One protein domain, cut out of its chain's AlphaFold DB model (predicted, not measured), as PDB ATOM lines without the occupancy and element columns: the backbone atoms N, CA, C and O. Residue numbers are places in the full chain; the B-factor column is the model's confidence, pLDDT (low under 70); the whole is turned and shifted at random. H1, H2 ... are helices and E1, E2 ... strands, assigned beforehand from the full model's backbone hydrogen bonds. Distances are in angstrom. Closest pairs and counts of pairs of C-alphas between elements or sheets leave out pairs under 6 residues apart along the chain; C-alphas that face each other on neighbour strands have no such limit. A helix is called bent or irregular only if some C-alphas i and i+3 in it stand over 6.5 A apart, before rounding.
ATOM      1  N   LEU A 909      63.527  22.661  18.365       54.75
ATOM      2  CA  LEU A 909      63.668  24.090  18.673       54.75
ATOM      3  C   LEU A 909      63.095  24.414  20.059       54.75
ATOM      4  O   LEU A 909      62.007  23.959  20.409       54.75
ATOM      5  N   GLN A 910      63.805  25.238  20.833       55.66
ATOM      6  CA  GLN A 910      63.290  25.839  22.067       55.66
ATOM      7  C   GLN A 910      63.105  27.345  21.861       55.66
ATOM      8  O   GLN A 910      64.071  28.068  21.614       55.66
ATOM      9  N   TRP A 911      61.860  27.808  21.979       53.16
ATOM     10  CA  TRP A 911      61.508  29.228  22.009       53.16
ATOM     11  C   TRP A 911      61.591  29.730  23.454       53.16
ATOM     12  O   TRP A 911      61.023  29.100  24.350       53.16
ATOM     13  N   SER A 912      62.286  30.841  23.707       51.91
ATOM     14  CA  SER A 912      62.288  31.454  25.042       51.91
ATOM     15  C   SER A 912      61.121  32.435  25.171       51.91
ATOM     16  O   SER A 912      61.195  33.562  24.701       51.91
ATOM     17  N   GLU A 913      60.034  32.025  25.829       47.62
ATOM     18  CA  GLU A 913      58.887  32.901  26.155       47.62
ATOM     19  C   GLU A 913      59.211  33.941  27.256       47.62
ATOM     20  O   GLU A 913      58.336  34.680  27.706       47.62
ATOM     21  N   ARG A 914      60.459  33.989  27.752       51.88
ATOM     22  CA  ARG A 914      60.883  34.828  28.885       51.88
ATOM     23  C   ARG A 914      61.995  35.797  28.489       51.88
ATOM     24  O   ARG A 914      63.169  35.548  28.756       51.88
ATOM     25  N   ASN A 915      61.599  36.961  27.975       52.69
ATOM     26  CA  ASN A 915      62.492  38.050  27.543       52.69
ATOM     27  C   ASN A 915      63.419  38.627  28.645       52.69
ATOM     28  O   ASN A 915      64.300  39.426  28.343       52.69
ATOM     29  N   ASN A 916      63.252  38.226  29.913       55.94
ATOM     30  CA  ASN A 916      63.958  38.794  31.072       55.94
ATOM     31  C   ASN A 916      65.154  37.944  31.563       55.94
ATOM     32  O   ASN A 916      65.714  38.219  32.623       55.94
ATOM     33  N   CYS A 917      65.543  36.894  30.834       63.09
ATOM     34  CA  CYS A 917      66.699  36.060  31.176       63.09
ATOM     35  C   CYS A 917      67.999  36.646  30.596       63.09
ATOM     36  O   CYS A 917      68.199  36.629  29.385       63.09
ATOM     37  N   THR A 918      68.927  37.103  31.440       76.88
ATOM     38  CA  THR A 918      70.272  37.519  30.994       76.88
ATOM     39  C   THR A 918      71.141  36.315  30.628       76.88
ATOM     40  O   THR A 918      71.184  35.336  31.379       76.88
ATOM     41  N   LEU A 919      71.913  36.412  29.542       86.88
ATOM     42  CA  LEU A 919      72.990  35.453  29.254       86.88
ATOM     43  C   LEU A 919      74.074  35.502  30.340       86.88
ATOM     44  O   LEU A 919      74.342  36.558  30.918       86.88
ATOM     45  N   SER A 920      74.739  34.375  30.598       86.62
ATOM     46  CA  SER A 920      75.786  34.326  31.622       86.62
ATOM     47  C   SER A 920      77.035  35.151  31.270       86.62
ATOM     48  O   SER A 920      77.281  35.556  30.125       86.62
ATOM     49  N   PHE A 921      77.858  35.427  32.287       84.38
ATOM     50  CA  PHE A 921      79.118  36.154  32.114       84.38
ATOM     51  C   PHE A 921      80.047  35.454  31.104       84.38
ATOM     52  O   PHE A 921      80.607  36.129  30.242       84.38
ATOM     53  N   SER A 922      80.122  34.120  31.133       87.06
ATOM     54  CA  SER A 922      80.845  33.265  30.182       87.06
ATOM     55  C   SER A 922      80.004  32.920  28.940       87.06
ATOM     56  O   SER A 922      79.559  31.787  28.746       87.06
ATOM     57  N   CYS A 923      79.812  33.923  28.083       93.06
ATOM     58  CA  CYS A 923      79.135  33.792  26.794       93.06
ATOM     59  C   CYS A 923      80.105  34.078  25.637       93.06
ATOM     60  O   CYS A 923      80.850  35.062  25.685       93.06
ATOM     61  N   SER A 924      80.052  33.238  24.601       96.31
ATOM     62  CA  SER A 924      80.838  33.384  23.371       96.31
ATOM     63  C   SER A 924      79.927  33.496  22.150       96.31
ATOM     64  O   SER A 924      78.862  32.882  22.100       96.31
ATOM     65  N   CYS A 925      80.365  34.266  21.160       96.00
ATOM     66  CA  CYS A 925      79.652  34.565  19.924       96.00
ATOM     67  C   CYS A 925      80.467  34.050  18.736       96.00
ATOM     68  O   CYS A 925      81.566  34.545  18.491       96.00
ATOM     69  N   VAL A 926      79.958  33.041  18.030       96.12
ATOM     70  CA  VAL A 926      80.592  32.471  16.838       96.12
ATOM     71  C   VAL A 926      80.090  33.208  15.607       96.12
ATOM     72  O   VAL A 926      78.894  33.168  15.316       96.12
ATOM     73  N   LEU A 927      80.998  33.852  14.879       94.88
ATOM     74  CA  LEU A 927      80.667  34.523  13.625       94.88
ATOM     75  C   LEU A 927      80.582  33.504  12.485       94.88
ATOM     76  O   LEU A 927      81.469  32.660  12.330       94.88
ATOM     77  N   MET A 928      79.524  33.601  11.683       92.12
ATOM     78  CA  MET A 928      79.401  32.890  10.410       92.12
ATOM     79  C   MET A 928      80.553  33.284   9.458       92.12
ATOM     80  O   MET A 928      80.975  34.443   9.476       92.12
ATOM     81  N   PRO A 929      81.068  32.361   8.620       89.88
ATOM     82  CA  PRO A 929      82.042  32.689   7.574       89.88
ATOM     83  C   PRO A 929      81.592  33.878   6.710       89.88
ATOM     84  O   PRO A 929      80.405  33.989   6.405       89.88
ATOM     85  N   GLY A 930      82.525  34.760   6.344       87.12
ATOM     86  CA  GLY A 930      82.240  35.994   5.604       87.12
ATOM     87  C   GLY A 930      81.605  37.137   6.418       87.12
ATOM     88  O   GLY A 930      81.381  38.207   5.863       87.12
ATOM     89  N   ILE A 931      81.311  36.967   7.720       89.50
ATOM     90  CA  ILE A 931      80.886  38.089   8.580       89.50
ATOM     91  C   ILE A 931      82.103  38.770   9.200       89.50
ATOM     92  O   ILE A 931      82.647  38.308  10.208       89.50
ATOM     93  N   GLU A 932      82.453  39.934   8.663       91.19
ATOM     94  CA  GLU A 932      83.237  40.929   9.388       91.19
ATOM     95  C   GLU A 932      82.298  41.841  10.187       91.19
ATOM     96  O   GLU A 932      81.411  42.486   9.631       91.19
ATOM     97  N   LEU A 933      82.483  41.895  11.509       92.88
ATOM     98  CA  LEU A 933      81.828  42.899  12.349       92.88
ATOM     99  C   LEU A 933      82.564  44.233  12.231       92.88
ATOM    100  O   LEU A 933      83.795  44.268  12.306       92.88
ATOM    101  N   SER A 934      81.827  45.337  12.159       94.81
ATOM    102  CA  SER A 934      82.400  46.682  12.237       94.81
ATOM    103  C   SER A 934      83.123  46.911  13.572       94.81
ATOM    104  O   SER A 934      82.834  46.275  14.589       94.81
ATOM    105  N   SER A 935      84.055  47.871  13.604       95.06
ATOM    106  CA  SER A 935      84.790  48.216  14.834       95.06
ATOM    107  C   SER A 935      83.851  48.592  15.994       95.06
ATOM    108  O   SER A 935      84.117  48.260  17.149       95.06
ATOM    109  N   ASP A 936      82.705  49.201  15.679       95.19
ATOM    110  CA  ASP A 936      81.676  49.606  16.639       95.19
ATOM    111  C   ASP A 936      80.957  48.396  17.271       95.19
ATOM    112  O   ASP A 936      80.717  48.362  18.481       95.19
ATOM    113  N   GLU A 937      80.679  47.361  16.476       94.94
ATOM    114  CA  GLU A 937      80.067  46.097  16.909       94.94
ATOM    115  C   GLU A 937      81.053  45.215  17.684       94.94
ATOM    116  O   GLU A 937      80.694  44.650  18.719       94.94
ATOM    117  N   GLN A 938      82.316  45.154  17.250       95.44
ATOM    118  CA  GLN A 938      83.388  44.497  18.005       95.44
ATOM    119  C   GLN A 938      83.603  45.188  19.363       95.44
ATOM    120  O   GLN A 938      83.677  44.522  20.399       95.44
ATOM    121  N   SER A 939      83.625  46.528  19.381       95.06
ATOM    122  CA  SER A 939      83.687  47.336  20.605       95.06
ATOM    123  C   SER A 939      82.495  47.060  21.524       95.06
ATOM    124  O   SER A 939      82.664  46.949  22.739       95.06
ATOM    125  N   LEU A 940      81.293  46.907  20.964       95.12
ATOM    126  CA  LEU A 940      80.082  46.579  21.712       95.12
ATOM    127  C   LEU A 940      80.124  45.168  22.316       95.12
ATOM    128  O   LEU A 940      79.890  45.034  23.515       95.12
ATOM    129  N   LEU A 941      80.471  44.128  21.549       95.12
ATOM    130  CA  LEU A 941      80.612  42.765  22.085       95.12
ATOM    131  C   LEU A 941      81.688  42.698  23.183       95.12
ATOM    132  O   LEU A 941      81.477  42.051  24.212       95.12
ATOM    133  N   ALA A 942      82.795  43.431  23.022       95.38
ATOM    134  CA  ALA A 942      83.828  43.564  24.048       95.38
ATOM    135  C   ALA A 942      83.307  44.265  25.320       95.38
ATOM    136  O   ALA A 942      83.485  43.738  26.420       95.38
ATOM    137  N   LYS A 943      82.598  45.400  25.190       95.25
ATOM    138  CA  LYS A 943      81.946  46.117  26.309       95.25
ATOM    139  C   LYS A 943      80.937  45.230  27.047       95.25
ATOM    140  O   LYS A 943      80.936  45.193  28.275       95.25
ATOM    141  N   LEU A 944      80.139  44.461  26.304       94.19
ATOM    142  CA  LEU A 944      79.182  43.485  26.834       94.19
ATOM    143  C   LEU A 944      79.856  42.254  27.469       94.19
ATOM    144  O   LEU A 944      79.167  41.460  28.107       94.19
ATOM    145  N   ARG A 945      81.179  42.075  27.329       95.88
ATOM    146  CA  ARG A 945      81.939  40.882  27.752       95.88
ATOM    147  C   ARG A 945      81.435  39.595  27.088       95.88
ATOM    148  O   ARG A 945      81.139  38.607  27.766       95.88
ATOM    149  N   ILE A 946      81.302  39.616  25.766       95.81
ATOM    150  CA  ILE A 946      81.004  38.444  24.933       95.81
ATOM    151  C   ILE A 946      82.267  38.097  24.136       95.81
ATOM    152  O   ILE A 946      82.800  38.945  23.420       95.81
ATOM    153  N   LYS A 947      82.778  36.864  24.267       96.56
ATOM    154  CA  LYS A 947      83.988  36.446  23.541       96.56
ATOM    155  C   LYS A 947      83.635  36.167  22.081       96.56
ATOM    156  O   LYS A 947      82.962  35.183  21.786       96.56
ATOM    157  N   THR A 948      84.099  37.015  21.173       95.88
ATOM    158  CA  THR A 948      83.920  36.801  19.731       95.88
ATOM    159  C   THR A 948      84.873  35.707  19.246       95.88
ATOM    160  O   THR A 948      86.061  35.727  19.568       95.88
ATOM    161  N   LEU A 949      84.344  34.745  18.493       95.75
ATOM    162  CA  LEU A 949      85.051  33.596  17.943       95.75
ATOM    163  C   LEU A 949      84.832  33.557  16.426       95.75
ATOM    164  O   LEU A 949      83.715  33.343  15.958       95.75
ATOM    165  N   ALA A 950      85.897  33.744  15.649       93.44
ATOM    166  CA  ALA A 950      85.858  33.481  14.213       93.44
ATOM    167  C   ALA A 950      85.721  31.969  13.972       93.44
ATOM    168  O   ALA A 950      86.420  31.182  14.615       93.44
ATOM    169  N   TRP A 951      84.833  31.565  13.059       93.69
ATOM    170  CA  TRP A 951      84.597  30.156  12.739       93.69
ATOM    171  C   TRP A 951      85.866  29.434  12.257       93.69
ATOM    172  O   TRP A 951      86.545  29.889  11.334       93.69
ATOM    173  N   LYS A 952      86.143  28.262  12.844       92.19
ATOM    174  CA  LYS A 952      87.200  27.336  12.417       92.19
ATOM    175  C   LYS A 952      86.671  25.906  12.381       92.19
ATOM    176  O   LYS A 952      85.777  25.540  13.135       92.19
ATOM    177  N   SER A 953      87.249  25.077  11.520       85.25
ATOM    178  CA  SER A 953      86.935  23.650  11.406       85.25
ATOM    179  C   SER A 953      88.056  22.802  12.017       85.25
ATOM    180  O   SER A 953      88.704  22.029  11.309       85.25
ATOM    181  N   ASP A 954      88.335  23.010  13.308       90.94
ATOM    182  CA  ASP A 954      89.400  22.317  14.039       90.94
ATOM    183  C   ASP A 954      88.954  21.805  15.423       90.94
ATOM    184  O   ASP A 954      87.974  22.265  16.012       90.94
ATOM    185  N   VAL A 955      89.683  20.808  15.932       89.12
ATOM    186  CA  VAL A 955      89.349  20.055  17.154       89.12
ATOM    187  C   VAL A 955      89.398  20.924  18.416       89.12
ATOM    188  O   VAL A 955      88.566  20.742  19.306       89.12
ATOM    189  N   GLU A 956      90.331  21.873  18.505       93.12
ATOM    190  CA  GLU A 956      90.474  22.734  19.686       93.12
ATOM    191  C   GLU A 956      89.390  23.811  19.714       93.12
ATOM    192  O   GLU A 956      88.814  24.086  20.766       93.12
ATOM    193  N   PHE A 957      89.024  24.350  18.549       94.31
ATOM    194  CA  PHE A 957      87.874  25.230  18.399       94.31
ATOM    195  C   PHE A 957      86.577  24.545  18.852       94.31
ATOM    196  O   PHE A 957      85.858  25.096  19.686       94.31
ATOM    197  N   PHE A 958      86.297  23.314  18.401       92.75
ATOM    198  CA  PHE A 958      85.120  22.576  18.879       92.75
ATOM    199  C   PHE A 958      85.188  22.257  20.380       92.75
ATOM    200  O   PHE A 958      84.157  22.306  21.056       92.75
ATOM    201  N   ARG A 959      86.383  21.992  20.928       91.88
ATOM    202  CA  ARG A 959      86.586  21.813  22.375       91.88
ATOM    203  C   ARG A 959      86.268  23.086  23.153       91.88
ATOM    204  O   ARG A 959      85.606  22.985  24.184       91.88
ATOM    205  N   GLU A 960      86.658  24.258  22.652       93.25
ATOM    206  CA  GLU A 960      86.238  25.536  23.230       93.25
ATOM    207  C   GLU A 960      84.712  25.701  23.151       93.25
ATOM    208  O   GLU A 960      84.080  25.909  24.188       93.25
ATOM    209  N   LEU A 961      84.096  25.549  21.968       93.25
ATOM    210  CA  LEU A 961      82.646  25.738  21.788       93.25
ATOM    211  C   LEU A 961      81.818  24.915  22.783       93.25
ATOM    212  O   LEU A 961      80.836  25.404  23.339       93.25
ATOM    213  N   PHE A 962      82.220  23.668  23.028       89.69
ATOM    214  CA  PHE A 962      81.508  22.765  23.924       89.69
ATOM    215  C   PHE A 962      81.678  23.064  25.426       89.69
ATOM    216  O   PHE A 962      80.879  22.547  26.217       89.69
ATOM    217  N   GLN A 963      82.679  23.865  25.815       90.44
ATOM    218  CA  GLN A 963      82.885  24.356  27.186       90.44
ATOM    219  C   GLN A 963      82.090  25.643  27.479       90.44
ATOM    220  O   GLN A 963      81.861  25.976  28.644       90.44
ATOM    221  N   VAL A 964      81.646  26.369  26.447       91.69
ATOM    222  CA  VAL A 964      80.848  27.593  26.599       91.69
ATOM    223  C   VAL A 964      79.437  27.251  27.093       91.69
ATOM    224  O   VAL A 964      78.730  26.437  26.502       91.69
ATOM    225  N   LYS A 965      78.995  27.913  28.173       88.75
ATOM    226  CA  LYS A 965      77.654  27.722  28.753       88.75
ATOM    227  C   LYS A 965      76.551  28.350  27.896       88.75
ATOM    228  O   LYS A 965      75.528  27.716  27.648       88.75
ATOM    229  N   ASP A 966      76.762  29.594  27.471       93.56
ATOM    230  CA  ASP A 966      75.862  30.342  26.591       93.56
ATOM    231  C   ASP A 966      76.582  30.658  25.280       93.56
ATOM    232  O   ASP A 966      77.272  31.670  25.156       93.56
ATOM    233  N   LEU A 967      76.453  29.755  24.311       95.25
ATOM    234  CA  LEU A 967      77.000  29.934  22.971       95.25
ATOM    235  C   LEU A 967      75.974  30.632  22.072       95.25
ATOM    236  O   LEU A 967      74.810  30.230  22.061       95.25
ATOM    237  N   ILE A 968      76.402  31.647  21.322       95.50
ATOM    238  CA  ILE A 968      75.606  32.331  20.296       95.50
ATOM    239  C   ILE A 968      76.191  32.003  18.922       95.50
ATOM    240  O   ILE A 968      77.390  32.160  18.708       95.50
ATOM    241  N   TRP A 969      75.337  31.604  17.988       95.69
ATOM    242  CA  TRP A 969      75.629  31.494  16.563       95.69
ATOM    243  C   TRP A 969      75.129  32.769  15.885       95.69
ATOM    244  O   TRP A 969      73.920  32.985  15.786       95.69
ATOM    245  N   PHE A 970      76.057  33.640  15.496       94.81
ATOM    246  CA  PHE A 970      75.748  34.957  14.950       94.81
ATOM    247  C   PHE A 970      75.773  34.929  13.425       94.81
ATOM    248  O   PHE A 970      76.729  34.454  12.809       94.81
ATOM    249  N   THR A 971      74.697  35.429  12.827       92.19
ATOM    250  CA  THR A 971      74.422  35.340  11.389       92.19
ATOM    251  C   THR A 971      74.022  36.706  10.831       92.19
ATOM    252  O   THR A 971      73.580  37.574  11.583       92.19
ATOM    253  N   ASN A 972      74.205  36.926   9.526       82.94
ATOM    254  CA  ASN A 972      73.909  38.219   8.911       82.94
ATOM    255  C   ASN A 972      72.463  38.248   8.393       82.94
ATOM    256  O   ASN A 972      72.053  37.345   7.661       82.94
ATOM    257  N   GLY A 973      71.715  39.285   8.780       75.50
ATOM    258  CA  GLY A 973      70.316  39.498   8.400       75.50
ATOM    259  C   GLY A 973      69.336  38.375   8.772       75.50
ATOM    260  O   GLY A 973      69.660  37.410   9.471       75.50
ATOM    261  N   ASP A 974      68.109  38.514   8.273       61.69
ATOM    262  CA  ASP A 974      67.023  37.550   8.488       61.69
ATOM    263  C   ASP A 974      67.308  36.211   7.813       61.69
ATOM    264  O   ASP A 974      67.022  35.160   8.384       61.69
ATOM    265  N   GLU A 975      67.927  36.228   6.629       58.19
ATOM    266  CA  GLU A 975      68.292  35.019   5.885       58.19
ATOM    267  C   GLU A 975      69.174  34.088   6.723       58.19
ATOM    268  O   GLU A 975      68.927  32.883   6.774       58.19
ATOM    269  N   GLY A 976      70.143  34.638   7.460       57.06
ATOM    270  CA  GLY A 976      70.984  33.877   8.378       57.06
ATOM    271  C   GLY A 976      70.196  33.174   9.493       57.06
ATOM    272  O   GLY A 976      70.450  32.004   9.800       57.06
ATOM    273  N   GLN A 977      69.179  33.842  10.047       59.00
ATOM    274  CA  GLN A 977      68.284  33.244  11.041       59.00
ATOM    275  C   GLN A 977      67.363  32.188  10.408       59.00
ATOM    276  O   GLN A 977      67.240  31.080  10.937       59.00
ATOM    277  N   ILE A 978      66.768  32.495   9.252       57.19
ATOM    278  CA  ILE A 978      65.881  31.612   8.483       57.19
ATOM    279  C   ILE A 978      66.617  30.336   8.055       57.19
ATOM    280  O   ILE A 978      66.056  29.251   8.146       57.19
ATOM    281  N   VAL A 979      67.890  30.411   7.671       56.31
ATOM    282  CA  VAL A 979      68.711  29.247   7.291       56.31
ATOM    283  C   VAL A 979      69.060  28.371   8.513       56.31
ATOM    284  O   VAL A 979      68.985  27.131   8.457       56.31
ATOM    285  N   CYS A 980      69.357  28.993   9.659       55.44
ATOM    286  CA  CYS A 980      69.485  28.306  10.951       55.44
ATOM    287  C   CYS A 980      68.183  27.594  11.379       55.44
ATOM    288  O   CYS A 980      68.245  26.521  11.984       55.44
ATOM    289  N   GLN A 981      67.013  28.119  11.012       56.56
ATOM    290  CA  GLN A 981      65.710  27.490  11.260       56.56
ATOM    291  C   GLN A 981      65.371  26.394  10.222       56.56
ATOM    292  O   GLN A 981      65.031  25.276  10.600       56.56
ATOM    293  N   GLY A 982      65.513  26.685   8.925       50.25
ATOM    294  CA  GLY A 982      64.915  25.936   7.809       50.25
ATOM    295  C   GLY A 982      65.697  24.729   7.275       50.25
ATOM    296  O   GLY A 982      65.110  23.865   6.629       50.25
ATOM    297  N   GLY A 983      67.001  24.620   7.554       52.50
ATOM    298  CA  GLY A 983      67.799  23.419   7.244       52.50
ATOM    299  C   GLY A 983      68.991  23.657   6.312       52.50
ATOM    300  O   GLY A 983      69.087  24.685   5.649       52.50
ATOM    301  N   LEU A 984      69.912  22.680   6.240       41.62
ATOM    302  CA  LEU A 984      71.164  22.807   5.466       41.62
ATOM    303  C   LEU A 984      70.954  23.154   3.980       41.62
ATOM    304  O   LEU A 984      71.808  23.810   3.396       41.62
ATOM    305  N   ARG A 985      69.839  22.732   3.361       41.94
ATOM    306  CA  ARG A 985      69.601  22.941   1.921       41.94
ATOM    307  C   ARG A 985      69.353  24.404   1.534       41.94
ATOM    308  O   ARG A 985      69.723  24.775   0.427       41.94
ATOM    309  N   SER A 986      68.804  25.231   2.429       43.22
ATOM    310  CA  SER A 986      68.557  26.656   2.142       43.22
ATOM    311  C   SER A 986      69.857  27.456   1.993       43.22
ATOM    312  O   SER A 986      69.893  28.440   1.264       43.22
ATOM    313  N   ALA A 987      70.926  27.022   2.667       40.59
ATOM    314  CA  ALA A 987      72.210  27.719   2.707       40.59
ATOM    315  C   ALA A 987      72.983  27.651   1.386       40.59
ATOM    316  O   ALA A 987      73.629  28.612   0.993       40.59
ATOM    317  N   CYS A 988      72.918  26.503   0.706       39.78
ATOM    318  CA  CYS A 988      73.678  26.251  -0.518       39.78
ATOM    319  C   CYS A 988      73.039  26.875  -1.773       39.78
ATOM    320  O   CYS A 988      73.589  26.729  -2.861       39.78
ATOM    321  N   GLN A 989      71.851  27.478  -1.648       44.88
ATOM    322  CA  GLN A 989      71.057  27.968  -2.780       44.88
ATOM    323  C   GLN A 989      71.089  29.495  -2.899       44.88
ATOM    324  O   GLN A 989      71.327  29.995  -3.997       44.88
ATOM    325  N   SER A 990      70.941  30.236  -1.793       43.47
ATOM    326  CA  SER A 990      71.016  31.708  -1.801       43.47
ATOM    327  C   SER A 990      72.375  32.211  -2.302       43.47
ATOM    328  O   SER A 990      72.441  33.082  -3.166       43.47
ATOM    329  N   LEU A1011      82.049  30.289   0.977       61.16
ATOM    330  CA  LEU A1011      80.750  29.661   0.688       61.16
ATOM    331  C   LEU A1011      80.699  28.209   1.181       61.16
ATOM    332  O   LEU A1011      79.751  27.802   1.852       61.16
ATOM    333  N   GLU A1012      81.757  27.442   0.916       69.62
ATOM    334  CA  GLU A1012      81.879  26.033   1.314       69.62
ATOM    335  C   GLU A1012      81.871  25.833   2.841       69.62
ATOM    336  O   GLU A1012      81.586  24.742   3.335       69.62
ATOM    337  N   ARG A1013      82.143  26.887   3.623       78.88
ATOM    338  CA  ARG A1013      82.187  26.836   5.093       78.88
ATOM    339  C   ARG A1013      80.820  27.075   5.735       78.88
ATOM    340  O   ARG A1013      80.642  26.741   6.907       78.88
ATOM    341  N   LEU A1014      79.842  27.610   5.000       82.56
ATOM    342  CA  LEU A1014      78.509  27.903   5.534       82.56
ATOM    343  C   LEU A1014      77.716  26.635   5.930       82.56
ATOM    344  O   LEU A1014      77.220  26.587   7.060       82.56
ATOM    345  N   PRO A1015      77.626  25.561   5.114       79.62
ATOM    346  CA  PRO A1015      76.902  24.347   5.512       79.62
ATOM    347  C   PRO A1015      77.570  23.634   6.696       79.62
ATOM    348  O   PRO A1015      76.894  23.028   7.529       79.62
ATOM    349  N   ALA A1016      78.897  23.761   6.804       83.06
ATOM    350  CA  ALA A1016      79.700  23.268   7.915       83.06
ATOM    351  C   ALA A1016      79.340  23.977   9.241       83.06
ATOM    352  O   ALA A1016      78.990  23.311  10.221       83.06
ATOM    353  N   PHE A1017      79.313  25.317   9.243       88.75
ATOM    354  CA  PHE A1017      78.873  26.153  10.372       88.75
ATOM    355  C   PHE A1017      77.448  25.796  10.840       88.75
ATOM    356  O   PHE A1017      77.209  25.559  12.026       88.75
ATOM    357  N   LEU A1018      76.504  25.662   9.904       85.12
ATOM    358  CA  LEU A1018      75.088  25.361  10.184       85.12
ATOM    359  C   LEU A1018      74.826  23.929  10.669       85.12
ATOM    360  O   LEU A1018      73.795  23.642  11.283       85.12
ATOM    361  N   MET A1019      75.729  23.003  10.355       82.88
ATOM    362  CA  MET A1019      75.685  21.644  10.880       82.88
ATOM    363  C   MET A1019      76.254  21.597  12.299       82.88
ATOM    364  O   MET A1019      75.657  20.976  13.179       82.88
ATOM    365  N   ALA A1020      77.346  22.323  12.554       87.44
ATOM    366  CA  ALA A1020      77.897  22.469  13.893       87.44
ATOM    367  C   ALA A1020      76.927  23.164  14.859       87.44
ATOM    368  O   ALA A1020      76.778  22.687  15.983       87.44
ATOM    369  N   SER A1021      76.195  24.196  14.424       90.56
ATOM    370  CA  SER A1021      75.230  24.892  15.287       90.56
ATOM    371  C   SER A1021      74.111  23.986  15.812       90.56
ATOM    372  O   SER A1021      73.701  24.120  16.964       90.56
ATOM    373  N   ARG A1022      73.676  22.985  15.031       85.00
ATOM    374  CA  ARG A1022      72.703  21.966  15.471       85.00
ATOM    375  C   ARG A1022      73.334  20.846  16.310       85.00
ATOM    376  O   ARG A1022      72.709  20.353  17.248       85.00
ATOM    377  N   LEU A1023      74.571  20.445  16.012       84.12
ATOM    378  CA  LEU A1023      75.288  19.412  16.775       84.12
ATOM    379  C   LEU A1023      75.660  19.897  18.188       84.12
ATOM    380  O   LEU A1023      75.379  19.220  19.182       84.12
ATOM    381  N   VAL A1024      76.253  21.091  18.263       90.75
ATOM    382  CA  VAL A1024      76.687  21.766  19.497       90.75
ATOM    383  C   VAL A1024      75.510  22.417  20.229       90.75
ATOM    384  O   VAL A1024      75.518  22.474  21.458       90.75
ATOM    385  N   GLY A1025      74.476  22.852  19.504       91.62
ATOM    386  CA  GLY A1025      73.388  23.665  20.045       91.62
ATOM    387  C   GLY A1025      73.837  25.087  20.389       91.62
ATOM    388  O   GLY A1025      74.993  25.469  20.195       91.62
ATOM    389  N   GLY A1026      72.913  25.884  20.920       93.44
ATOM    390  CA  GLY A1026      73.172  27.267  21.326       93.44
ATOM    391  C   GLY A1026      72.027  28.207  20.969       93.44
ATOM    392  O   GLY A1026      70.979  27.783  20.488       93.44
ATOM    393  N   TRP A1027      72.227  29.491  21.222       93.94
ATOM    394  CA  TRP A1027      71.345  30.568  20.788       93.94
ATOM    395  C   TRP A1027      71.669  30.960  19.343       93.94
ATOM    396  O   TRP A1027      72.819  30.840  18.928       93.94
ATOM    397  N   VAL A1028      70.692  31.450  18.582       92.62
ATOM    398  CA  VAL A1028      70.924  32.048  17.252       92.62
ATOM    399  C   VAL A1028      70.569  33.525  17.318       92.62
ATOM    400  O   VAL A1028      69.523  33.873  17.862       92.62
ATOM    401  N   ALA A1029      71.433  34.383  16.776       93.50
ATOM    402  CA  ALA A1029      71.231  35.828  16.757       93.50
ATOM    403  C   ALA A1029      71.588  36.432  15.392       93.50
ATOM    404  O   ALA A1029      72.498  35.960  14.706       93.50
ATOM    405  N   GLY A1030      70.875  37.496  15.030       92.19
ATOM    406  CA  GLY A1030      71.231  38.395  13.934       92.19
ATOM    407  C   GLY A1030      71.684  39.767  14.438       92.19
ATOM    408  O   GLY A1030      71.748  40.016  15.647       92.19
ATOM    409  N   ILE A1031      71.941  40.680  13.500       91.19
ATOM    410  CA  ILE A1031      72.339  42.067  13.786       91.19
ATOM    411  C   ILE A1031      71.340  42.814  14.688       91.19
ATOM    412  O   ILE A1031      71.755  43.545  15.584       91.19
ATOM    413  N   GLU A1032      70.035  42.576  14.542       90.31
ATOM    414  CA  GLU A1032      68.991  43.232  15.347       90.31
ATOM    415  C   GLU A1032      69.155  42.996  16.857       90.31
ATOM    416  O   GLU A1032      69.031  43.923  17.657       90.31
ATOM    417  N   TRP A1033      69.513  41.771  17.259       93.25
ATOM    418  CA  TRP A1033      69.787  41.440  18.661       93.25
ATOM    419  C   TRP A1033      70.992  42.226  19.201       93.25
ATOM    420  O   TRP A1033      71.000  42.629  20.366       93.25
ATOM    421  N   LEU A1034      71.994  42.491  18.357       92.69
ATOM    422  CA  LEU A1034      73.164  43.280  18.733       92.69
ATOM    423  C   LEU A1034      72.827  44.777  18.825       92.69
ATOM    424  O   LEU A1034      73.283  45.439  19.756       92.69
ATOM    425  N   VAL A1035      71.969  45.295  17.939       92.44
ATOM    426  CA  VAL A1035      71.401  46.654  18.033       92.44
ATOM    427  C   VAL A1035      70.595  46.822  19.325       92.44
ATOM    428  O   VAL A1035      70.779  47.809  20.036       92.44
ATOM    429  N   GLU A1036      69.772  45.844  19.698       92.25
ATOM    430  CA  GLU A1036      68.993  45.892  20.939       92.25
ATOM    431  C   GLU A1036      69.889  45.789  22.192       92.25
ATOM    432  O   GLU A1036      69.703  46.529  23.164       92.25
ATOM    433  N   CYS A1037      70.947  44.969  22.153       92.88
ATOM    434  CA  CYS A1037      71.975  44.967  23.199       92.88
ATOM    435  C   CYS A1037      72.753  46.301  23.265       92.88
ATOM    436  O   CYS A1037      73.140  46.715  24.359       92.88
ATOM    437  N   LYS A1038      72.941  47.013  22.139       93.88
ATOM    438  CA  LYS A1038      73.483  48.391  22.105       93.88
ATOM    439  C   LYS A1038      72.535  49.368  22.797       93.88
ATOM    440  O   LYS A1038      72.986  50.178  23.602       93.88
ATOM    441  N   ARG A1039      71.232  49.271  22.505       94.75
ATOM    442  CA  ARG A1039      70.176  50.148  23.036       94.75
ATOM    443  C   ARG A1039      70.003  50.019  24.549       94.75
ATOM    444  O   ARG A1039      69.747  51.019  25.213       94.75
ATOM    445  N   LEU A1040      70.132  48.804  25.085       91.62
ATOM    446  CA  LEU A1040      69.917  48.515  26.509       91.62
ATOM    447  C   LEU A1040      71.206  48.395  27.344       91.62
ATOM    448  O   LEU A1040      71.131  48.385  28.570       91.62
ATOM    449  N   GLY A1041      72.386  48.281  26.723       92.75
ATOM    450  CA  GLY A1041      73.682  48.243  27.420       92.75
ATOM    451  C   GLY A1041      73.997  46.950  28.192       92.75
ATOM    452  O   GLY A1041      74.930  46.928  28.994       92.75
ATOM    453  N   TRP A1042      73.246  45.868  27.964       92.69
ATOM    454  CA  TRP A1042      73.369  44.580  28.669       92.69
ATOM    455  C   TRP A1042      73.098  43.381  27.744       92.69
ATOM    456  O   TRP A1042      72.579  43.541  26.639       92.69
ATOM    457  N   LYS A1043      73.466  42.166  28.182       91.31
ATOM    458  CA  LYS A1043      73.312  40.930  27.392       91.31
ATOM    459  C   LYS A1043      71.869  40.405  27.411       91.31
ATOM    460  O   LYS A1043      71.491  39.696  28.350       91.31
ATOM    461  N   LEU A1044      71.102  40.645  26.349       90.38
ATOM    462  CA  LEU A1044      69.848  39.918  26.126       90.38
ATOM    463  C   LEU A1044      70.095  38.473  25.677       90.38
ATOM    464  O   LEU A1044      71.043  38.186  24.946       90.38
ATOM    465  N   GLN A1045      69.191  37.575  26.057       89.88
ATOM    466  CA  GLN A1045      69.084  36.232  25.493       89.88
ATOM    467  C   GLN A1045      68.350  36.282  24.137       89.88
ATOM    468  O   GLN A1045      67.249  36.830  24.088       89.88
ATOM    469  N   PRO A1046      68.917  35.736  23.042       89.50
ATOM    470  CA  PRO A1046      68.208  35.633  21.767       89.50
ATOM    471  C   PRO A1046      66.962  34.743  21.867       89.50
ATOM    472  O   PRO A1046      66.916  33.818  22.675       89.50
ATOM    473  N   VAL A1047      65.960  34.988  21.018       82.50
ATOM    474  CA  VAL A1047      64.657  34.294  21.083       82.50
ATOM    475  C   VAL A1047      64.773  32.801  20.743       82.50
ATOM    476  O   VAL A1047      64.123  31.963  21.377       82.50
ATOM    477  N   LEU A1048      65.608  32.462  19.753       82.19
ATOM    478  CA  LEU A1048      65.746  31.109  19.218       82.19
ATOM    479  C   LEU A1048      66.901  30.345  19.874       82.19
ATOM    480  O   LEU A1048      68.057  30.778  19.817       82.19
ATOM    481  N   ARG A1049      66.607  29.146  20.389       86.38
ATOM    482  CA  ARG A1049      67.614  28.192  20.862       86.38
ATOM    483  C   ARG A1049      67.562  26.869  20.101       86.38
ATOM    484  O   ARG A1049      66.540  26.181  20.078       86.38
ATOM    485  N   LEU A1050      68.707  26.480  19.550       83.31
ATOM    486  CA  LEU A1050      68.969  25.150  19.012       83.31
ATOM    487  C   LEU A1050      69.278  24.186  20.164       83.31
ATOM    488  O   LEU A1050      70.192  24.426  20.964       83.31
ATOM    489  N   ALA A1051      68.545  23.075  20.240       81.06
ATOM    490  CA  ALA A1051      68.868  21.998  21.166       81.06
ATOM    491  C   ALA A1051      70.202  21.333  20.772       81.06
ATOM    492  O   ALA A1051      70.417  20.990  19.613       81.06
ATOM    493  N   ARG A1052      71.099  21.115  21.744       79.75
ATOM    494  CA  ARG A1052      72.393  20.440  21.540       79.75
ATOM    495  C   ARG A1052      72.166  18.967  21.208       79.75
ATOM    496  O   ARG A1052      71.990  18.169  22.131       79.75
ATOM    497  N   ALA A1053      72.196  18.590  19.928       73.88
ATOM    498  CA  ALA A1053      71.890  17.220  19.497       73.88
ATOM    499  C   ALA A1053      72.764  16.159  20.197       73.88
ATOM    500  O   ALA A1053      72.250  15.117  20.590       73.88
ATOM    501  N   VAL A1054      74.042  16.469  20.462       65.19
ATOM    502  CA  VAL A1054      74.992  15.619  21.221       65.19
ATOM    503  C   VAL A1054      74.520  15.293  22.654       65.19
ATOM    504  O   VAL A1054      74.907  14.280  23.233       65.19
ATOM    505  N   SER A1055      73.676  16.134  23.257       66.56
ATOM    506  CA  SER A1055      73.152  15.908  24.616       66.56
ATOM    507  C   SER A1055      71.869  15.068  24.653       66.56
ATOM    508  O   SER A1055      71.515  14.536  25.706       66.56
ATOM    509  N   VAL A1056      71.176  14.923  23.516       64.19
ATOM    510  CA  VAL A1056      69.916  14.178  23.418       64.19
ATOM    511  C   VAL A1056      70.221  12.694  23.158       64.19
ATOM    512  O   VAL A1056      71.001  12.399  22.253       64.19
ATOM    513  N   PRO A1057      69.607  11.739  23.884       54.72
ATOM    514  CA  PRO A1057      69.814  10.312  23.641       54.72
ATOM    515  C   PRO A1057      69.191   9.872  22.305       54.72
ATOM    516  O   PRO A1057      68.009   9.531  22.234       54.72
ATOM    517  N   ARG A1058      69.996   9.910  21.237       65.94
ATOM    518  CA  ARG A1058      69.653   9.525  19.858       65.94
ATOM    519  C   ARG A1058      70.807   8.717  19.245       65.94
ATOM    520  O   ARG A1058      71.967   8.975  19.566       65.94
ATOM    521  N   GLU A1059      70.503   7.781  18.341       63.72
ATOM    522  CA  GLU A1059      71.515   7.286  17.396       63.72
ATOM    523  C   GLU A1059      71.607   8.283  16.233       63.72
ATOM    524  O   GLU A1059      70.581   8.677  15.674       63.72
ATOM    525  N   LEU A1060      72.819   8.714  15.882       62.38
ATOM    526  CA  LEU A1060      73.059   9.654  14.790       62.38
ATOM    527  C   LEU A1060      73.882   8.986  13.684       62.38
ATOM    528  O   LEU A1060      75.005   8.519  13.889       62.38
ATOM    529  N   HIS A1061      73.277   8.927  12.496       67.38
ATOM    530  CA  HIS A1061      73.844   8.286  11.317       67.38
ATOM    531  C   HIS A1061      74.522   9.301  10.406       67.38
ATOM    532  O   HIS A1061      73.874  10.219   9.901       67.38
ATOM    533  N   LEU A1062      75.802   9.079  10.118       62.78
ATOM    534  CA  LEU A1062      76.528   9.840   9.105       62.78
ATOM    535  C   LEU A1062      76.604   9.021   7.814       62.78
ATOM    536  O   LEU A1062      77.002   7.853   7.824       62.78
ATOM    537  N   HIS A1063      76.192   9.626   6.699       65.94
ATOM    538  CA  HIS A1063      76.331   9.016   5.380       65.94
ATOM    539  C   HIS A1063      77.694   9.378   4.788       65.94
ATOM    540  O   HIS A1063      78.091  10.546   4.788       65.94
ATOM    541  N   ASN A1064      78.391   8.381   4.242       63.31
ATOM    542  CA  ASN A1064      79.782   8.524   3.801       63.31
ATOM    543  C   ASN A1064      79.947   9.374   2.518       63.31
ATOM    544  O   ASN A1064      81.065   9.581   2.066       63.31
ATOM    545  N   SER A1065      78.850   9.896   1.952       60.34
ATOM    546  CA  SER A1065      78.851  10.902   0.877       60.34
ATOM    547  C   SER A1065      78.777  12.353   1.379       60.34
ATOM    548  O   SER A1065      78.535  13.252   0.582       60.34
ATOM    549  N   SER A1066      78.894  12.598   2.688       66.50
ATOM    550  CA  SER A1066      78.979  13.962   3.218       66.50
ATOM    551  C   SER A1066      80.407  14.493   3.078       66.50
ATOM    552  O   SER A1066      81.340  13.979   3.696       66.50
ATOM    553  N   GLU A1067      80.577  15.549   2.286       69.00
ATOM    554  CA  GLU A1067      81.866  16.229   2.069       69.00
ATOM    555  C   GLU A1067      82.452  16.741   3.400       69.00
ATOM    556  O   GLU A1067      83.645  16.630   3.665       69.00
ATOM    557  N   PHE A1068      81.574  17.155   4.317       74.56
ATOM    558  CA  PHE A1068      81.896  17.585   5.680       74.56
ATOM    559  C   PHE A1068      82.226  16.444   6.662       74.56
ATOM    560  O   PHE A1068      82.411  16.710   7.850       74.56
ATOM    561  N   SER A1069      82.276  15.182   6.223       73.06
ATOM    562  CA  SER A1069      82.451  14.002   7.094       73.06
ATOM    563  C   SER A1069      83.667  14.087   8.026       73.06
ATOM    564  O   SER A1069      83.582  13.641   9.172       73.06
ATOM    565  N   SER A1070      84.761  14.718   7.591       79.88
ATOM    566  CA  SER A1070      85.945  15.002   8.413       79.88
ATOM    567  C   SER A1070      85.629  15.938   9.587       79.88
ATOM    568  O   SER A1070      85.864  15.578  10.740       79.88
ATOM    569  N   MET A1071      85.029  17.103   9.322       83.69
ATOM    570  CA  MET A1071      84.625  18.066  10.352       83.69
ATOM    571  C   MET A1071      83.559  17.481  11.284       83.69
ATOM    572  O   MET A1071      83.673  17.621  12.500       83.69
ATOM    573  N   ILE A1072      82.544  16.786  10.757       80.44
ATOM    574  CA  ILE A1072      81.528  16.157  11.614       80.44
ATOM    575  C   ILE A1072      82.193  15.125  12.533       80.44
ATOM    576  O   ILE A1072      81.900  15.102  13.724       80.44
ATOM    577  N   SER A1073      83.145  14.332  12.026       79.50
ATOM    578  CA  SER A1073      83.909  13.385  12.850       79.50
ATOM    579  C   SER A1073      84.698  14.082  13.964       79.50
ATOM    580  O   SER A1073      84.764  13.547  15.066       79.50
ATOM    581  N   GLN A1074      85.236  15.287  13.735       83.81
ATOM    582  CA  GLN A1074      85.880  16.090  14.786       83.81
ATOM    583  C   GLN A1074      84.873  16.583  15.838       83.81
ATOM    584  O   GLN A1074      85.112  16.410  17.033       83.81
ATOM    585  N   ILE A1075      83.726  17.136  15.419       81.81
ATOM    586  CA  ILE A1075      82.655  17.585  16.331       81.81
ATOM    587  C   ILE A1075      82.150  16.414  17.185       81.81
ATOM    588  O   ILE A1075      81.947  16.565  18.387       81.81
ATOM    589  N   VAL A1076      81.979  15.237  16.578       77.38
ATOM    590  CA  VAL A1076      81.564  14.004  17.260       77.38
ATOM    591  C   VAL A1076      82.641  13.512  18.223       77.38
ATOM    592  O   VAL A1076      82.328  13.230  19.375       77.38
ATOM    593  N   PHE A1077      83.905  13.462  17.798       83.25
ATOM    594  CA  PHE A1077      85.031  13.032  18.632       83.25
ATOM    595  C   PHE A1077      85.172  13.889  19.897       83.25
ATOM    596  O   PHE A1077      85.280  13.346  20.995       83.25
ATOM    597  N   VAL A1078      85.097  15.217  19.766       83.56
ATOM    598  CA  VAL A1078      85.090  16.126  20.923       83.56
ATOM    599  C   VAL A1078      83.790  15.996  21.718       83.56
ATOM    600  O   VAL A1078      83.824  15.992  22.946       83.56
ATOM    601  N   GLY A1079      82.647  15.831  21.047       80.25
ATOM    602  CA  GLY A1079      81.350  15.606  21.684       80.25
ATOM    603  C   GLY A1079      81.358  14.407  22.636       80.25
ATOM    604  O   GLY A1079      80.920  14.535  23.776       80.25
ATOM    605  N   CYS A1080      81.919  13.275  22.203       77.94
ATOM    606  CA  CYS A1080      82.041  12.048  22.993       77.94
ATOM    607  C   CYS A1080      83.050  12.146  24.155       77.94
ATOM    608  O   CYS A1080      82.951  11.369  25.098       77.94
ATOM    609  N   GLN A1081      83.985  13.105  24.145       80.38
ATOM    610  CA  GLN A1081      84.898  13.354  25.278       80.38
ATOM    611  C   GLN A1081      84.205  14.032  26.477       80.38
ATOM    612  O   GLN A1081      84.838  14.275  27.504       80.38
ATOM    613  N   ILE A1082      82.916  14.364  26.365       75.12
ATOM    614  CA  ILE A1082      82.179  15.147  27.357       75.12
ATOM    615  C   ILE A1082      81.191  14.237  28.078       75.12
ATOM    616  O   ILE A1082      80.266  13.709  27.468       75.12
ATOM    617  N   ALA A1083      81.328  14.129  29.402       62.56
ATOM    618  CA  ALA A1083      80.557  13.221  30.263       62.56
ATOM    619  C   ALA A1083      79.021  13.434  30.283       62.56
ATOM    620  O   ALA A1083      78.311  12.725  30.990       62.56
ATOM    621  N   SER A1084      78.495  14.406  29.529       62.53
ATOM    622  CA  SER A1084      77.060  14.659  29.339       62.53
ATOM    623  C   SER A1084      76.554  14.325  27.924       62.53
ATOM    624  O   SER A1084      75.435  14.713  27.573       62.53
ATOM    625  N   ALA A1085      77.372  13.698  27.075       59.03
ATOM    626  CA  ALA A1085      76.958  13.224  25.760       59.03
ATOM    627  C   ALA A1085      76.231  11.877  25.887       59.03
ATOM    628  O   ALA A1085      76.756  10.935  26.469       59.03
ATOM    629  N   ASN A1086      75.016  11.790  25.339       63.41
ATOM    630  CA  ASN A1086      74.158  10.593  25.421       63.41
ATOM    631  C   ASN A1086      73.875   9.968  24.040       63.41
ATOM    632  O   ASN A1086      72.994   9.121  23.893       63.41
ATOM    633  N   CYS A1087      74.578  10.438  23.013       62.28
ATOM    634  CA  CYS A1087      74.389  10.088  21.610       62.28
ATOM    635  C   CYS A1087      75.312   8.942  21.168       62.28
ATOM    636  O   CYS A1087      76.506   8.955  21.464       62.28
ATOM    637  N   LEU A1088      74.768   7.994  20.403       61.12
ATOM    638  CA  LEU A1088      75.497   6.851  19.845       61.12
ATOM    639  C   LEU A1088      75.687   7.049  18.333       61.12
ATOM    640  O   LEU A1088      74.771   7.509  17.651       61.12
ATOM    641  N   TRP A1089      76.870   6.736  17.797       63.88
ATOM    642  CA  TRP A1089      77.260   7.152  16.442       63.88
ATOM    643  C   TRP A1089      77.613   5.979  15.534       63.88
ATOM    644  O   TRP A1089      78.428   5.119  15.883       63.88
ATOM    645  N   SER A1090      77.057   5.985  14.321       62.88
ATOM    646  CA  SER A1090      77.399   4.999  13.297       62.88
ATOM    647  C   SER A1090      77.495   5.606  11.895       62.88
ATOM    648  O   SER A1090      76.646   6.384  11.454       62.88
ATOM    649  N   THR A1091      78.548   5.232  11.171       53.53
ATOM    650  CA  THR A1091      78.742   5.577   9.759       53.53
ATOM    651  C   THR A1091      78.119   4.504   8.868       53.53
ATOM    652  O   THR A1091      78.139   3.305   9.182       53.53
ATOM    653  N   ARG A1092      77.529   4.925   7.745       58.09
ATOM    654  CA  ARG A1092      76.880   4.033   6.773       58.09
ATOM    655  C   ARG A1092      77.489   4.216   5.379       58.09
ATOM    656  O   ARG A1092      77.231   5.213   4.712       58.09
ATOM    657  N   ASP A1093      78.210   3.189   4.918       48.78
ATOM    658  CA  ASP A1093      78.675   3.057   3.523       48.78
ATOM    659  C   ASP A1093      77.515   2.863   2.532       48.78
ATOM    660  O   ASP A1093      77.606   3.225   1.365       48.78
ATOM    661  N   SER A1094      76.470   2.143   2.958       50.78
ATOM    662  CA  SER A1094      75.291   1.782   2.155       50.78
ATOM    663  C   SER A1094      74.278   1.006   3.011       50.78
ATOM    664  O   SER A1094      74.569   0.633   4.148       50.78
ATOM    665  N   ARG A1095      73.109   0.658   2.441       35.41
ATOM    666  CA  ARG A1095      71.988  -0.091   3.072       35.41
ATOM    667  C   ARG A1095      72.322  -1.460   3.728       35.41
ATOM    668  O   ARG A1095      71.394  -2.187   4.076       35.41
ATOM    669  N   LYS A1096      73.587  -1.893   3.830       34.28
ATOM    670  CA  LYS A1096      73.973  -3.241   4.312       34.28
ATOM    671  C   LYS A1096      75.141  -3.311   5.304       34.28
ATOM    672  O   LYS A1096      75.316  -4.375   5.891       34.28
ATOM    673  N   ASN A1097      75.893  -2.230   5.521       37.16
ATOM    674  CA  ASN A1097      76.967  -2.177   6.518       37.16
ATOM    675  C   ASN A1097      76.764  -0.947   7.417       37.16
ATOM    676  O   ASN A1097      76.668   0.165   6.902       37.16
ATOM    677  N   LEU A1098      76.750  -1.149   8.737       35.25
ATOM    678  CA  LEU A1098      77.105  -0.105   9.702       35.25
ATOM    679  C   LEU A1098      78.569  -0.318  10.095       35.25
ATOM    680  O   LEU A1098      78.988  -1.467  10.268       35.25
ATOM    681  N   GLN A1099      79.300   0.769  10.322       42.25
ATOM    682  CA  GLN A1099      80.426   0.767  11.248       42.25
ATOM    683  C   GLN A1099      80.033   1.588  12.483       42.25
ATOM    684  O   GLN A1099      79.596   2.731  12.370       42.25
ATOM    685  N   LEU A1100      80.157   0.977  13.661       38.94
ATOM    686  CA  LEU A1100      80.210   1.701  14.931       38.94
ATOM    687  C   LEU A1100      81.590   2.350  15.016       38.94
ATOM    688  O   LEU A1100      82.584   1.668  14.763       38.94
ATOM    689  N   VAL A1101      81.642   3.648  15.318       46.34
ATOM    690  CA  VAL A1101      82.903   4.414  15.313       46.34
ATOM    691  C   VAL A1101      83.459   4.593  16.727       46.34
ATOM    692  O   VAL A1101      84.652   4.389  16.929       46.34
ATOM    693  N   CYS A1102      82.602   4.880  17.711       39.38
ATOM    694  CA  CYS A1102      82.943   4.908  19.136       39.38
ATOM    695  C   CYS A1102      81.766   4.426  19.995       39.38
ATOM    696  O   CYS A1102      80.616   4.438  19.550       39.38
ATOM    697  N   ASN A1103      82.086   4.068  21.238       32.44
ATOM    698  CA  ASN A1103      81.208   4.036  22.406       32.44
ATOM    699  C   ASN A1103      82.057   4.422  23.628       32.44
ATOM    700  O   ASN A1103      83.286   4.203  23.544       32.44
TER     701      ASN A1103
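What this domain is: This is residues 909 to 990 and 1011 to 1103 of the 1103 residues of the protein "Hypothetical protein" of Symbiodinium sp. CCMP2592 (UniProt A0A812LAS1). Two lobes stand end to end along the longest axis: the larger is a strongly twisted sheet of six strands with H2, H3 and H5 packed on it and H1 and H6 at the end far from the smaller lobe, which is a sheet of three strands with H7 over one face. H7 sits between the two sheets and packs on H2 and H5. The printed part has 175 residues, with seven named helices and nine named strands in the order E1 E2 H1 E3 H2 E4 H3 H4 H5 E5 H6 E6 E7 H7 E8 E9. The class is mixed, helices and strands; the sheets run E1, E6, E5, E4, E2, E3 and E7, E8, E9, both mixed. The whole is compact, with a radius of gyration of the C-alphas of 16.7 A, and spans 57 by 36 by 30 A.

How they stand to each other: The larger sheet holds, in order, E1, residues 909 to 911, E6, 1048 to 1050, E5, 1026 to 1029, E4, 966 to 970, E2, 923 to 927, and E3, 946 to 950. E5, E4, E2 and E3 are parallel, neighbour to neighbour; N 1027 and O 967, 2.8 A, N 968 and O 924, 2.9 A, and N 925 and O 947, 2.8 A, are within hydrogen-bond range. E6 is antiparallel to E5, with N 1050 and O 1026 at 2.8 A, and to E1, with N 910 and O 1049 at 3.0 A. H5, residues 1011 to 1024, is over E5 at a height of 8.6 A over the sheet. H2, residues 955 to 963, lies on the same face as H5 at a height of 10.7 A. H3, residues 973 to 982, is over E5 at a height of 9.1 A. The sheet with H2, H3 and H5 makes two layers, helices on one face of a sheet. H1, residues 935 to 943, only grazes this sheet; E2, H1 and E3 form a strand-helix-strand unit, two parallel neighbour strands with a helix between, its crossover right-handed. E3, H2 and E4 form a split unit, with E2 between its strands, also right-handed. H6, residues 1031 to 1040, is not on the sheet and is close to but not clearly touching H1, the closest C-alphas being those of Leu 940 and Lys 1038, 6.9 A apart. H4, residues 984 to 990, touches H5 at a shallow tilt of 29 degrees, opposite ways, closest at C-alphas Leu 984 and Pro 1015, 5.9 A. H7, residues 1069 to 1080, touches H5 with residues 1071 to 1075 alone, closest at C-alphas Ala 1020 and Ile 1075, 7.2 A, at a shallow tilt of 22 degrees, the same way. It touches H2 with residues 1074 to 1079 alone, closest at C-alphas Val 955 and Gln 1074, 5.8 A, at a steep tilt of 43 degrees. In the smaller sheet E7, residues 1059 to 1063, is parallel to E8, 1088 to 1094, with N 1060 and O 1088 at 2.9 A, and E8 forms a hairpin with E9, 1097 to 1102, with N 1091 and O 1099 at 3.0 A. H7 is on this sheet, in two layers with it, at a height of 9.7 A, and E7, H7 and E8 form another right-handed strand-helix-strand unit. Every O i to N i+4 pair is within hydrogen-bond range in H1, H2, H6 and H7; in H3 5 of 6 are, in H5 7 of 10, and in H4 0 of 3, with 1 of 4 O i to N i+3 pairs.

Where its parts are: E1 begins at C-alpha 909, (63.668, 24.090, 18.673). H5, the longest helix, measures 20.8 A from first to last C-alpha and ends at C-alpha 1024, (76.687, 21.766, 19.497); it is irregular, only just, with C-alphas 1012 and 1015 6.7 A apart. E8 measures 18.4 A, H7 16.0 A and E9 15.7 A, ending at C-alpha 1102, (82.943, 4.908, 19.136).

The domain as a whole: The two C-alphas farthest apart are those of Arg 1039 and Lys 1096, 56.7 A. Residues 991 to 1010 are not printed, and C-alphas 990 and 1011 are 10.3 A apart across the cut. Of the links printed whole, E1 to E2 is long, with 11 residues. The mean pLDDT of the printed part is 76.5; it is under 70 at residues 909 to 917, 974 to 990, 1011 to 1012, 1054 to 1067 and 1083 to 1103.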